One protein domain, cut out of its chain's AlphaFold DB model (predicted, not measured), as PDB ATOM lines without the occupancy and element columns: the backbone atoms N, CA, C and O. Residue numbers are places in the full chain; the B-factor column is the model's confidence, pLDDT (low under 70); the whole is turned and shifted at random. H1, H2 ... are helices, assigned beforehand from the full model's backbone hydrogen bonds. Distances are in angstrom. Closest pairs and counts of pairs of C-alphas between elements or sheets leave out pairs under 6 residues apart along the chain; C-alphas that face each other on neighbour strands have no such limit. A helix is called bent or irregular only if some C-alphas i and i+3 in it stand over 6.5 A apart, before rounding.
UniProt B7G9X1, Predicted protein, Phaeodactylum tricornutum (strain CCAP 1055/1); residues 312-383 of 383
ATOM      1  N   ALA A 312     -22.876 -18.453 -26.894       97.62
ATOM      2  CA  ALA A 312     -23.809 -19.262 -26.111       97.62
ATOM      3  C   ALA A 312     -24.774 -20.089 -26.987       97.62
ATOM      4  O   ALA A 312     -25.219 -21.154 -26.566       97.62
ATOM      5  N   ALA A 313     -25.053 -19.640 -28.216       97.94
ATOM      6  CA  ALA A 313     -25.933 -20.316 -29.165       97.94
ATOM      7  C   ALA A 313     -25.222 -21.399 -30.004       97.94
ATOM      8  O   ALA A 313     -25.875 -22.140 -30.735       97.94
ATOM      9  N   HIS A 314     -23.896 -21.546 -29.896       97.44
ATOM     10  CA  HIS A 314     -23.146 -22.512 -30.710       97.44
ATOM     11  C   HIS A 314     -23.478 -23.971 -30.353       97.44
ATOM     12  O   HIS A 314     -23.592 -24.815 -31.241       97.44
ATOM     13  N   ALA A 315     -23.639 -24.274 -29.061       98.06
ATOM     14  CA  ALA A 315     -24.017 -25.609 -28.594       98.06
ATOM     15  C   ALA A 315     -25.422 -26.033 -29.078       98.06
ATOM     16  O   ALA A 315     -25.504 -27.063 -29.747       98.06
ATOM     17  N   PRO A 316     -26.501 -25.250 -28.858       98.31
ATOM     18  CA  PRO A 316     -27.834 -25.630 -29.333       98.31
ATOM     19  C   PRO A 316     -27.926 -25.705 -30.863       98.31
ATOM     20  O   PRO A 316     -28.594 -26.597 -31.381       98.31
ATOM     21  N   LEU A 317     -27.203 -24.846 -31.595       98.25
ATOM     22  CA  LEU A 317     -27.095 -24.959 -33.053       98.25
ATOM     23  C   LEU A 317     -26.500 -26.313 -33.465       98.25
ATOM     24  O   LEU A 317     -27.023 -26.974 -34.360       98.25
ATOM     25  N   ARG A 318     -25.409 -26.738 -32.815       98.31
ATOM     26  CA  ARG A 318     -24.755 -28.018 -33.113       98.31
ATOM     27  C   ARG A 318     -25.675 -29.200 -32.823       98.31
ATOM     28  O   ARG A 318     -25.733 -30.124 -33.635       98.31
ATOM     29  N   ASP A 319     -26.402 -29.164 -31.711       98.25
ATOM     30  CA  ASP A 319     -27.361 -30.210 -31.343       98.25
ATOM     31  C   ASP A 319     -28.497 -30.303 -32.374       98.25
ATOM     32  O   ASP A 319     -28.838 -31.398 -32.827       98.25
ATOM     33  N   PHE A 320     -29.018 -29.157 -32.824       98.56
ATOM     34  CA  PHE A 320     -30.032 -29.088 -33.875       98.56
ATOM     35  C   PHE A 320     -29.533 -29.661 -35.207       98.56
ATOM     36  O   PHE A 320     -30.188 -30.526 -35.789       98.56
ATOM     37  N   VAL A 321     -28.358 -29.227 -35.677       98.12
ATOM     38  CA  VAL A 321     -27.756 -29.721 -36.927       98.12
ATOM     39  C   VAL A 321     -27.513 -31.230 -36.853       98.12
ATOM     40  O   VAL A 321     -27.809 -31.947 -37.806       98.12
ATOM     41  N   THR A 322     -27.036 -31.726 -35.709       98.31
ATOM     42  CA  THR A 322     -26.816 -33.161 -35.477       98.31
ATOM     43  C   THR A 322     -28.119 -33.949 -35.583       98.31
ATOM     44  O   THR A 322     -28.165 -34.957 -36.287       98.31
ATOM     45  N   ALA A 323     -29.191 -33.473 -34.942       98.31
ATOM     46  CA  ALA A 323     -30.499 -34.121 -34.992       98.31
ATOM     47  C   ALA A 323     -31.085 -34.136 -36.413       98.31
ATOM     48  O   ALA A 323     -31.636 -35.151 -36.837       98.31
ATOM     49  N   GLN A 324     -30.936 -33.042 -37.165       98.00
ATOM     50  CA  GLN A 324     -31.399 -32.967 -38.551       98.00
ATOM     51  C   GLN A 324     -30.606 -33.899 -39.472       98.00
ATOM     52  O   GLN A 324     -31.195 -34.671 -40.222       98.00
ATOM     53  N   ILE A 325     -29.276 -33.898 -39.382       97.00
ATOM     54  CA  ILE A 325     -28.425 -34.803 -40.164       97.00
ATOM     55  C   ILE A 325     -28.761 -36.264 -39.864       97.00
ATOM     56  O   ILE A 325     -28.942 -37.055 -40.786       97.00
ATOM     57  N   GLN A 326     -28.937 -36.611 -38.588       97.38
ATOM     58  CA  GLN A 326     -29.342 -37.955 -38.193       97.38
ATOM     59  C   GLN A 326     -30.748 -38.314 -38.699       97.38
ATOM     60  O   GLN A 326     -30.991 -39.472 -39.031       97.38
ATOM     61  N   HIS A 327     -31.666 -37.347 -38.789       96.69
ATOM     62  CA  HIS A 327     -32.998 -37.563 -39.353       96.69
ATOM     63  C   HIS A 327     -32.946 -37.913 -40.848       96.69
ATOM     64  O   HIS A 327     -33.611 -38.860 -41.263       96.69
ATOM     65  N   TYR A 328     -32.134 -37.200 -41.635       95.19
ATOM     66  CA  TYR A 328     -32.048 -37.412 -43.086       95.19
ATOM     67  C   TYR A 328     -31.141 -38.587 -43.484       95.19
ATOM     68  O   TYR A 328     -31.489 -39.356 -44.380       95.19
ATOM     69  N   LEU A 329     -29.993 -38.764 -42.821       94.06
ATOM     70  CA  LEU A 329     -29.007 -39.803 -43.165       94.06
ATOM     71  C   LEU A 329     -29.140 -41.081 -42.322       94.06
ATOM     72  O   LEU A 329     -28.562 -42.110 -42.669       94.06
ATOM     73  N   GLY A 330     -29.892 -41.050 -41.220       95.00
ATOM     74  CA  GLY A 330     -30.008 -42.159 -40.264       95.00
ATOM     75  C   GLY A 330     -28.814 -42.296 -39.311       95.00
ATOM     76  O   GLY A 330     -28.900 -43.016 -38.316       95.00
ATOM     77  N   GLU A 331     -27.715 -41.586 -39.570       93.75
ATOM     78  CA  GLU A 331     -26.519 -41.546 -38.734       93.75
ATOM     79  C   GLU A 331     -25.963 -40.121 -38.615       93.75
ATOM     80  O   GLU A 331     -26.194 -39.265 -39.468       93.75
ATOM     81  N   ALA A 332     -25.253 -39.853 -37.518       94.25
ATOM     82  CA  ALA A 332     -24.647 -38.552 -37.274       94.25
ATOM     83  C   ALA A 332     -23.305 -38.445 -38.015       94.25
ATOM     84  O   ALA A 332     -22.290 -38.983 -37.567       94.25
ATOM     85  N   GLU A 333     -23.289 -37.732 -39.139       96.50
ATOM     86  CA  GLU A 333     -22.067 -37.479 -39.899       96.50
ATOM     87  C   GLU A 333     -21.313 -36.260 -39.343       96.50
ATOM     88  O   GLU A 333     -21.624 -35.109 -39.650       96.50
ATOM     89  N   THR A 334     -20.291 -36.503 -38.517       96.56
ATOM     90  CA  THR A 334     -19.554 -35.442 -37.803       96.56
ATOM     91  C   THR A 334     -18.930 -34.403 -38.728       96.56
ATOM     92  O   THR A 334     -18.930 -33.223 -38.394       96.56
ATOM     93  N   SER A 335     -18.422 -34.823 -39.889       96.81
ATOM     94  CA  SER A 335     -17.788 -33.929 -40.864       96.81
ATOM     95  C   SER A 335     -18.787 -32.934 -41.453       96.81
ATOM     96  O   SER A 335     -18.492 -31.745 -41.538       96.81
ATOM     97  N   LEU A 336     -19.984 -33.412 -41.809       96.19
ATOM     98  CA  LEU A 336     -21.058 -32.579 -42.343       96.19
ATOM     99  C   LEU A 336     -21.605 -31.638 -41.261       96.19
ATOM    100  O   LEU A 336     -21.804 -30.454 -41.518       96.19
ATOM    101  N   ILE A 337     -21.762 -32.139 -40.030       97.94
ATOM    102  CA  ILE A 337     -22.160 -31.322 -38.874       97.94
ATOM    103  C   ILE A 337     -21.164 -30.172 -38.661       97.94
ATOM    104  O   ILE A 337     -21.577 -29.021 -38.527       97.94
ATOM    105  N   GLU A 338     -19.859 -30.459 -38.635       97.44
ATOM    106  CA  GLU A 338     -18.829 -29.431 -38.443       97.44
ATOM    107  C   GLU A 338     -18.783 -28.435 -39.601       97.44
ATOM    108  O   GLU A 338     -18.676 -27.237 -39.345       97.44
ATOM    109  N   LEU A 339     -18.937 -28.897 -40.844       97.06
ATOM    110  CA  LEU A 339     -18.990 -28.034 -42.024       97.06
ATOM    111  C   LEU A 339     -20.164 -27.051 -41.950       97.06
ATOM    112  O   LEU A 339     -19.957 -25.849 -42.111       97.06
ATOM    113  N   ILE A 340     -21.373 -27.536 -41.652       97.31
ATOM    114  CA  ILE A 340     -22.569 -26.689 -41.546       97.31
ATOM    115  C   ILE A 340     -22.410 -25.679 -40.409       97.31
ATOM    116  O   ILE A 340     -22.633 -24.486 -40.607       97.31
ATOM    117  N   VAL A 341     -21.986 -26.129 -39.222       97.75
ATOM    118  CA  VAL A 341     -21.796 -25.238 -38.069       97.75
ATOM    119  C   VAL A 341     -20.724 -24.190 -38.368       97.75
ATOM    120  O   VAL A 341     -20.922 -23.013 -38.086       97.75
ATOM    121  N   GLN A 342     -19.607 -24.572 -38.989       97.19
ATOM    122  CA  GLN A 342     -18.538 -23.638 -39.336       97.19
ATOM    123  C   GLN A 342     -18.956 -22.642 -40.425       97.19
ATOM    124  O   GLN A 342     -18.498 -21.500 -40.405       97.19
ATOM    125  N   PHE A 343     -19.825 -23.047 -41.356       96.88
ATOM    126  CA  PHE A 343     -20.401 -22.155 -42.361       96.88
ATOM    127  C   PHE A 343     -21.319 -21.111 -41.716       96.88
ATOM    128  O   PHE A 343     -21.148 -19.919 -41.959       96.88
ATOM    129  N   VAL A 344     -22.235 -21.540 -40.839       96.69
ATOM    130  CA  VAL A 344     -23.174 -20.647 -40.133       96.69
ATOM    131  C   VAL A 344     -22.447 -19.673 -39.204       96.69
ATOM    132  O   VAL A 344     -22.849 -18.520 -39.082       96.69
ATOM    133  N   LEU A 345     -21.365 -20.111 -38.554       96.62
ATOM    134  CA  LEU A 345     -20.589 -19.287 -37.620       96.62
ATOM    135  C   LEU A 345     -19.521 -18.412 -38.297       96.62
ATOM    136  O   LEU A 345     -18.767 -17.724 -37.603       96.62
ATOM    137  N   ARG A 346     -19.405 -18.438 -39.631       96.31
ATOM    138  CA  ARG A 346     -18.387 -17.659 -40.343       96.31
ATOM    139  C   ARG A 346     -18.728 -16.159 -40.266       96.31
ATOM    140  O   ARG A 346     -19.819 -15.769 -40.671       96.31
ATOM    141  N   PRO A 347     -17.801 -15.299 -39.804       88.44
ATOM    142  CA  PRO A 347     -18.069 -13.869 -39.623       88.44
ATOM    143  C   PRO A 347     -18.261 -13.113 -40.944       88.44
ATOM    144  O   PRO A 347     -18.885 -12.056 -40.952       88.44
ATOM    145  N   ASP A 348     -17.752 -13.660 -42.051       85.94
ATOM    146  CA  ASP A 348     -17.744 -13.002 -43.362       85.94
ATOM    147  C   ASP A 348     -19.099 -13.056 -44.093       85.94
ATOM    148  O   ASP A 348     -19.218 -12.518 -45.188       85.94
ATOM    149  N   GLY A 349     -20.130 -13.651 -43.479       77.56
ATOM    150  CA  GLY A 349     -21.511 -13.564 -43.957       77.56
ATOM    151  C   GLY A 349     -21.697 -14.090 -45.380       77.56
ATOM    152  O   GLY A 349     -22.175 -13.365 -46.250       77.56
ATOM    153  N   GLU A 350     -21.337 -15.350 -45.624       90.12
ATOM    154  CA  GLU A 350     -21.689 -16.018 -46.880       90.12
ATOM    155  C   GLU A 350     -23.216 -16.233 -46.946       90.12
ATOM    156  O   GLU A 350     -23.842 -16.557 -45.925       90.12
ATOM    157  N   PRO A 351     -23.846 -16.060 -48.123       94.31
ATOM    158  CA  PRO A 351     -25.271 -16.320 -48.280       94.31
ATOM    159  C   PRO A 351     -25.560 -17.792 -47.985       94.31
ATOM    160  O   PRO A 351     -24.778 -18.674 -48.345       94.31
ATOM    161  N   ALA A 352     -26.722 -18.078 -47.393       93.25
ATOM    162  CA  ALA A 352     -27.138 -19.449 -47.072       93.25
ATOM    163  C   ALA A 352     -27.066 -20.393 -48.292       93.25
ATOM    164  O   ALA A 352     -26.796 -21.584 -48.174       93.25
ATOM    165  N   GLN A 353     -27.237 -19.835 -49.488       92.56
ATOM    166  CA  GLN A 353     -27.125 -20.507 -50.778       92.56
ATOM    167  C   GLN A 353     -25.748 -21.118 -51.067       92.56
ATOM    168  O   GLN A 353     -25.677 -22.136 -51.753       92.56
ATOM    169  N   GLY A 354     -24.670 -20.536 -50.532       94.06
ATOM    170  CA  GLY A 354     -23.314 -21.068 -50.676       94.06
ATOM    171  C   GLY A 354     -23.129 -22.434 -50.009       94.06
ATOM    172  O   GLY A 354     -22.197 -23.154 -50.351       94.06
ATOM    173  N   LEU A 355     -24.043 -22.818 -49.110       95.62
ATOM    174  CA  LEU A 355     -24.040 -24.117 -48.444       95.62
ATOM    175  C   LEU A 355     -24.694 -25.227 -49.290       95.62
ATOM    176  O   LEU A 355     -24.367 -26.392 -49.107       95.62
ATOM    177  N   LEU A 356     -25.580 -24.895 -50.242       94.56
ATOM    178  CA  LEU A 356     -26.266 -25.885 -51.091       94.56
ATOM    179  C   LEU A 356     -25.336 -26.850 -51.846       94.56
ATOM    180  O   LEU A 356     -25.615 -28.045 -51.792       94.56
ATOM    181  N   PRO A 357     -24.260 -26.406 -52.530       93.12
ATOM    182  CA  PRO A 357     -23.380 -27.334 -53.244       93.12
ATOM    183  C   PRO A 357     -22.653 -28.309 -52.308       93.12
ATOM    184  O   PRO A 357     -22.346 -29.425 -52.713       93.12
ATOM    185  N   GLU A 358     -22.410 -27.923 -51.053       94.31
ATOM    186  CA  GLU A 358     -21.807 -28.801 -50.041       94.31
ATOM    187  C   GLU A 358     -22.835 -29.789 -49.452       94.31
ATOM    188  O   GLU A 358     -22.475 -30.867 -48.981       94.31
ATOM    189  N   LEU A 359     -24.129 -29.445 -49.506       94.75
ATOM    190  CA  LEU A 359     -25.247 -30.287 -49.067       94.75
ATOM    191  C   LEU A 359     -25.773 -31.234 -50.159       94.75
ATOM    192  O   LEU A 359     -26.804 -31.869 -49.948       94.75
ATOM    193  N   ASP A 360     -25.078 -31.380 -51.291       91.62
ATOM    194  CA  ASP A 360     -25.499 -32.245 -52.410       91.62
ATOM    195  C   ASP A 360     -25.710 -33.714 -51.986       91.62
ATOM    196  O   ASP A 360     -26.522 -34.436 -52.560       91.62
ATOM    197  N   VAL A 361     -25.065 -34.145 -50.892       91.50
ATOM    198  CA  VAL A 361     -25.268 -35.474 -50.284       91.50
ATOM    199  C   VAL A 361     -26.712 -35.728 -49.819       91.50
ATOM    200  O   VAL A 361     -27.134 -36.880 -49.722       91.50
ATOM    201  N   LEU A 362     -27.478 -34.667 -49.546       92.06
ATOM    202  CA  LEU A 362     -28.878 -34.732 -49.114       92.06
ATOM    203  C   LEU A 362     -29.868 -34.661 -50.288       92.06
ATOM    204  O   LEU A 362     -31.069 -34.804 -50.065       92.06
ATOM    205  N   GLU A 363     -29.390 -34.470 -51.523       91.81
ATOM    206  CA  GLU A 363     -30.192 -34.387 -52.751       91.81
ATOM    207  C   GLU A 363     -31.433 -33.470 -52.587       91.81
ATOM    208  O   GLU A 363     -31.317 -32.249 -52.459       91.81
ATOM    209  N   ASP A 364     -32.634 -34.059 -52.566       91.81
ATOM    210  CA  ASP A 364     -33.922 -33.361 -52.510       91.81
ATOM    211  C   ASP A 364     -34.179 -32.652 -51.164       91.81
ATOM    212  O   ASP A 364     -34.946 -31.685 -51.107       91.81
ATOM    213  N   ASP A 365     -33.522 -33.098 -50.089       95.44
ATOM    214  CA  ASP A 365     -33.746 -32.613 -48.723       95.44
ATOM    215  C   ASP A 365     -32.844 -31.425 -48.351       95.44
ATOM    216  O   ASP A 365     -33.096 -30.737 -47.358       95.44
ATOM    217  N   ALA A 366     -31.827 -31.119 -49.167       95.31
ATOM    218  CA  ALA A 366     -30.865 -30.044 -48.903       95.31
ATOM    219  C   ALA A 366     -31.550 -28.680 -48.701       95.31
ATOM    220  O   ALA A 366     -31.218 -27.930 -47.782       95.31
ATOM    221  N   HIS A 367     -32.561 -28.375 -49.517       94.06
ATOM    222  CA  HIS A 367     -33.331 -27.135 -49.396       94.06
ATOM    223  C   HIS A 367     -34.196 -27.091 -48.132       94.06
ATOM    224  O   HIS A 367     -34.315 -26.034 -47.511       94.06
ATOM    225  N   ALA A 368     -34.800 -28.219 -47.748       94.88
ATOM    226  CA  ALA A 368     -35.620 -28.308 -46.544       94.88
ATOM    227  C   ALA A 368     -34.759 -28.151 -45.284       94.88
ATOM    228  O   ALA A 368     -35.121 -27.396 -44.380       94.88
ATOM    229  N   LEU A 369     -33.585 -28.790 -45.265       96.38
ATOM    230  CA  LEU A 369     -32.594 -28.615 -44.210       96.38
ATOM    231  C   LEU A 369     -32.133 -27.158 -44.117       96.38
ATOM    232  O   LEU A 369     -32.105 -26.603 -43.021       96.38
ATOM    233  N   LEU A 370     -31.790 -26.534 -45.248       96.19
ATOM    234  CA  LEU A 370     -31.309 -25.154 -45.271       96.19
ATOM    235  C   LEU A 370     -32.360 -24.173 -44.739       96.19
ATOM    236  O   LEU A 370     -32.025 -23.280 -43.964       96.19
ATOM    237  N   GLN A 371     -33.629 -24.366 -45.109       95.12
ATOM    238  CA  GLN A 371     -34.745 -23.583 -44.579       95.12
ATOM    239  C   GLN A 371     -34.880 -23.764 -43.061       95.12
ATOM    240  O   GLN A 371     -34.933 -22.783 -42.327       95.12
ATOM    241  N   ALA A 372     -34.880 -25.010 -42.579       96.56
ATOM    242  CA  ALA A 372     -34.998 -25.300 -41.152       96.56
ATOM    243  C   ALA A 372     -33.818 -24.725 -40.346       96.56
ATOM    244  O   ALA A 372     -34.001 -24.216 -39.241       96.56
ATOM    245  N   LEU A 373     -32.610 -24.772 -40.915       97.19
ATOM    246  CA  LEU A 373     -31.406 -24.176 -40.347       97.19
ATOM    247  C   LEU A 373     -31.520 -22.652 -40.274       97.19
ATOM    248  O   LEU A 373     -31.204 -22.057 -39.244       97.19
ATOM    249  N   TRP A 374     -32.007 -22.018 -41.337       96.19
ATOM    250  CA  TRP A 374     -32.266 -20.583 -41.356       96.19
ATOM    251  C   TRP A 374     -33.253 -20.176 -40.261       96.19
ATOM    252  O   TRP A 374     -32.944 -19.326 -39.429       96.19
ATOM    253  N   ASP A 375     -34.402 -20.840 -40.183       96.19
ATOM    254  CA  ASP A 375     -35.430 -20.522 -39.191       96.19
ATOM    255  C   ASP A 375     -34.918 -20.732 -37.753       96.19
ATOM    256  O   ASP A 375     -35.171 -19.916 -36.862       96.19
ATOM    257  N   HIS A 376     -34.124 -21.784 -37.522       97.81
ATOM    258  CA  HIS A 376     -33.537 -22.057 -36.211       97.81
ATOM    259  C   HIS A 376     -32.471 -21.028 -35.812       97.81
ATOM    260  O   HIS A 376     -32.441 -20.578 -34.667       97.81
ATOM    261  N   THR A 377     -31.617 -20.609 -36.746       96.69
ATOM    262  CA  THR A 377     -30.604 -19.571 -36.483       96.69
ATOM    263  C   THR A 377     -31.243 -18.213 -36.199       96.69
ATOM    264  O   THR A 377     -30.799 -17.522 -35.287       96.69
ATOM    265  N   GLN A 378     -32.338 -17.858 -36.879       95.94
ATOM    266  CA  GLN A 378     -33.122 -16.654 -36.567       95.94
ATOM    267  C   GLN A 378     -33.718 -16.708 -35.152       95.94
ATOM    268  O   GLN A 378     -33.658 -15.731 -34.402       95.94
ATOM    269  N   HIS A 379     -34.241 -17.867 -34.745       97.50
ATOM    270  CA  HIS A 379     -34.723 -18.069 -33.379       97.50
ATOM    271  C   HIS A 379     -33.592 -17.931 -32.345       97.50
ATOM    272  O   HIS A 379     -33.758 -17.262 -31.332       97.50
ATOM    273  N   LEU A 380     -32.417 -18.513 -32.602       97.56
ATOM    274  CA  LEU A 380     -31.257 -18.399 -31.710       97.56
ATOM    275  C   LEU A 380     -30.651 -16.989 -31.658       97.56
ATOM    276  O   LEU A 380     -30.031 -16.645 -30.660       97.56
ATOM    277  N   ALA A 381     -30.804 -16.185 -32.710       95.88
ATOM    278  CA  ALA A 381     -30.331 -14.802 -32.734       95.88
ATOM    279  C   ALA A 381     -31.241 -13.841 -31.946       95.88
ATOM    280  O   ALA A 381     -30.811 -12.747 -31.583       95.88
ATOM    281  N   THR A 382     -32.501 -14.225 -31.722       96.75
ATOM    282  CA  THR A 382     -33.499 -13.413 -31.007       96.75
ATOM    283  C   THR A 382     -33.674 -13.807 -29.539       96.75
ATOM    284  O   THR A 382     -34.208 -13.004 -28.771       96.75
ATOM    285  N   ALA A 383     -33.232 -15.012 -29.165       92.31
ATOM    286  CA  ALA A 383     -33.182 -15.520 -27.793       92.31
ATOM    287  C   ALA A 383     -31.927 -15.032 -27.055       92.31
ATOM    288  O   ALA A 383     -32.060 -14.704 -25.852       92.31
TER     289      ALA A 383
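This is residues 312 to 383 of the 383 residues of the protein "Predicted protein" of Phaeodactylum tricornutum (strain CCAP 1055/1) (UniProt B7G9X1). Two long helices, H1 and H4, run opposite ways side by side, and a shorter helix, H2, crosses H1 obliquely, so that the three centres make a triangle. The short H3 lies on the side away from H1, at the gap between H2 and H4, and H4 is sharply kinked. The printed part has 72 residues with four named helices, in the order H1, H2, H3, H4, and no named strand; its class is all helix. It is compact, with a radius of gyration of the C-alphas of 11.4 A, and rounded, spanning 29 by 22 by 19 A.

H4, residues 360 to 382, touches H1, residues 312 to 329, opposite ways at a shallow tilt of 25 degrees; their closest C-alphas are those of Ala 313 and Leu 380, 6.2 A apart. H1 also touches H2, residues 334 to 344, opposite ways at a steep tilt of 49 degrees; the closest C-alphas, of Thr 322 and Ile 337, are 6.0 A apart. H2 and H4 are near each other, with 7 pairs of C-alphas within 10 A. H3, residues 352 to 355, only just touches H4, with 3 pairs of C-alphas within 8 A, and H4 touches H3 with residues 370 to 374 alone; the closest C-alphas are those of Ala 352 and Leu 370, 7.3 A apart. H2 and H3 are close but not clearly touching, and H1 and H3 are apart. Each O i to N i+4 pair is within hydrogen-bond range in H2, against 13 of 14 in H1 and 14 of 19 in H4, while H3 is too short for such a pair.

H4 is 29.6 A from first to last C-alpha, with a kink of 77 degrees near residue 367; it is irregular, C-alphas 361 and 364 being 9.2 A apart. H1 is 27.2 A long from C-alpha 312 at (-23.809, -19.262, -26.111), and only just irregular, C-alphas 312 and 315 being 6.8 A apart. H2 is 15.4 A long and H3 5.8 A. H4 ends with C-alpha 382 at (-33.499, -13.413, -31.007).

The C-alphas farthest apart, of Gly 330 and Asp 348, are 31.8 A apart. The printed part has no cut, the links H1 to H2 and H3 to H4 are tight, and H2 to H3 is short. Mean pLDDT of the printed part is 95.4, and no printed residue is under 70.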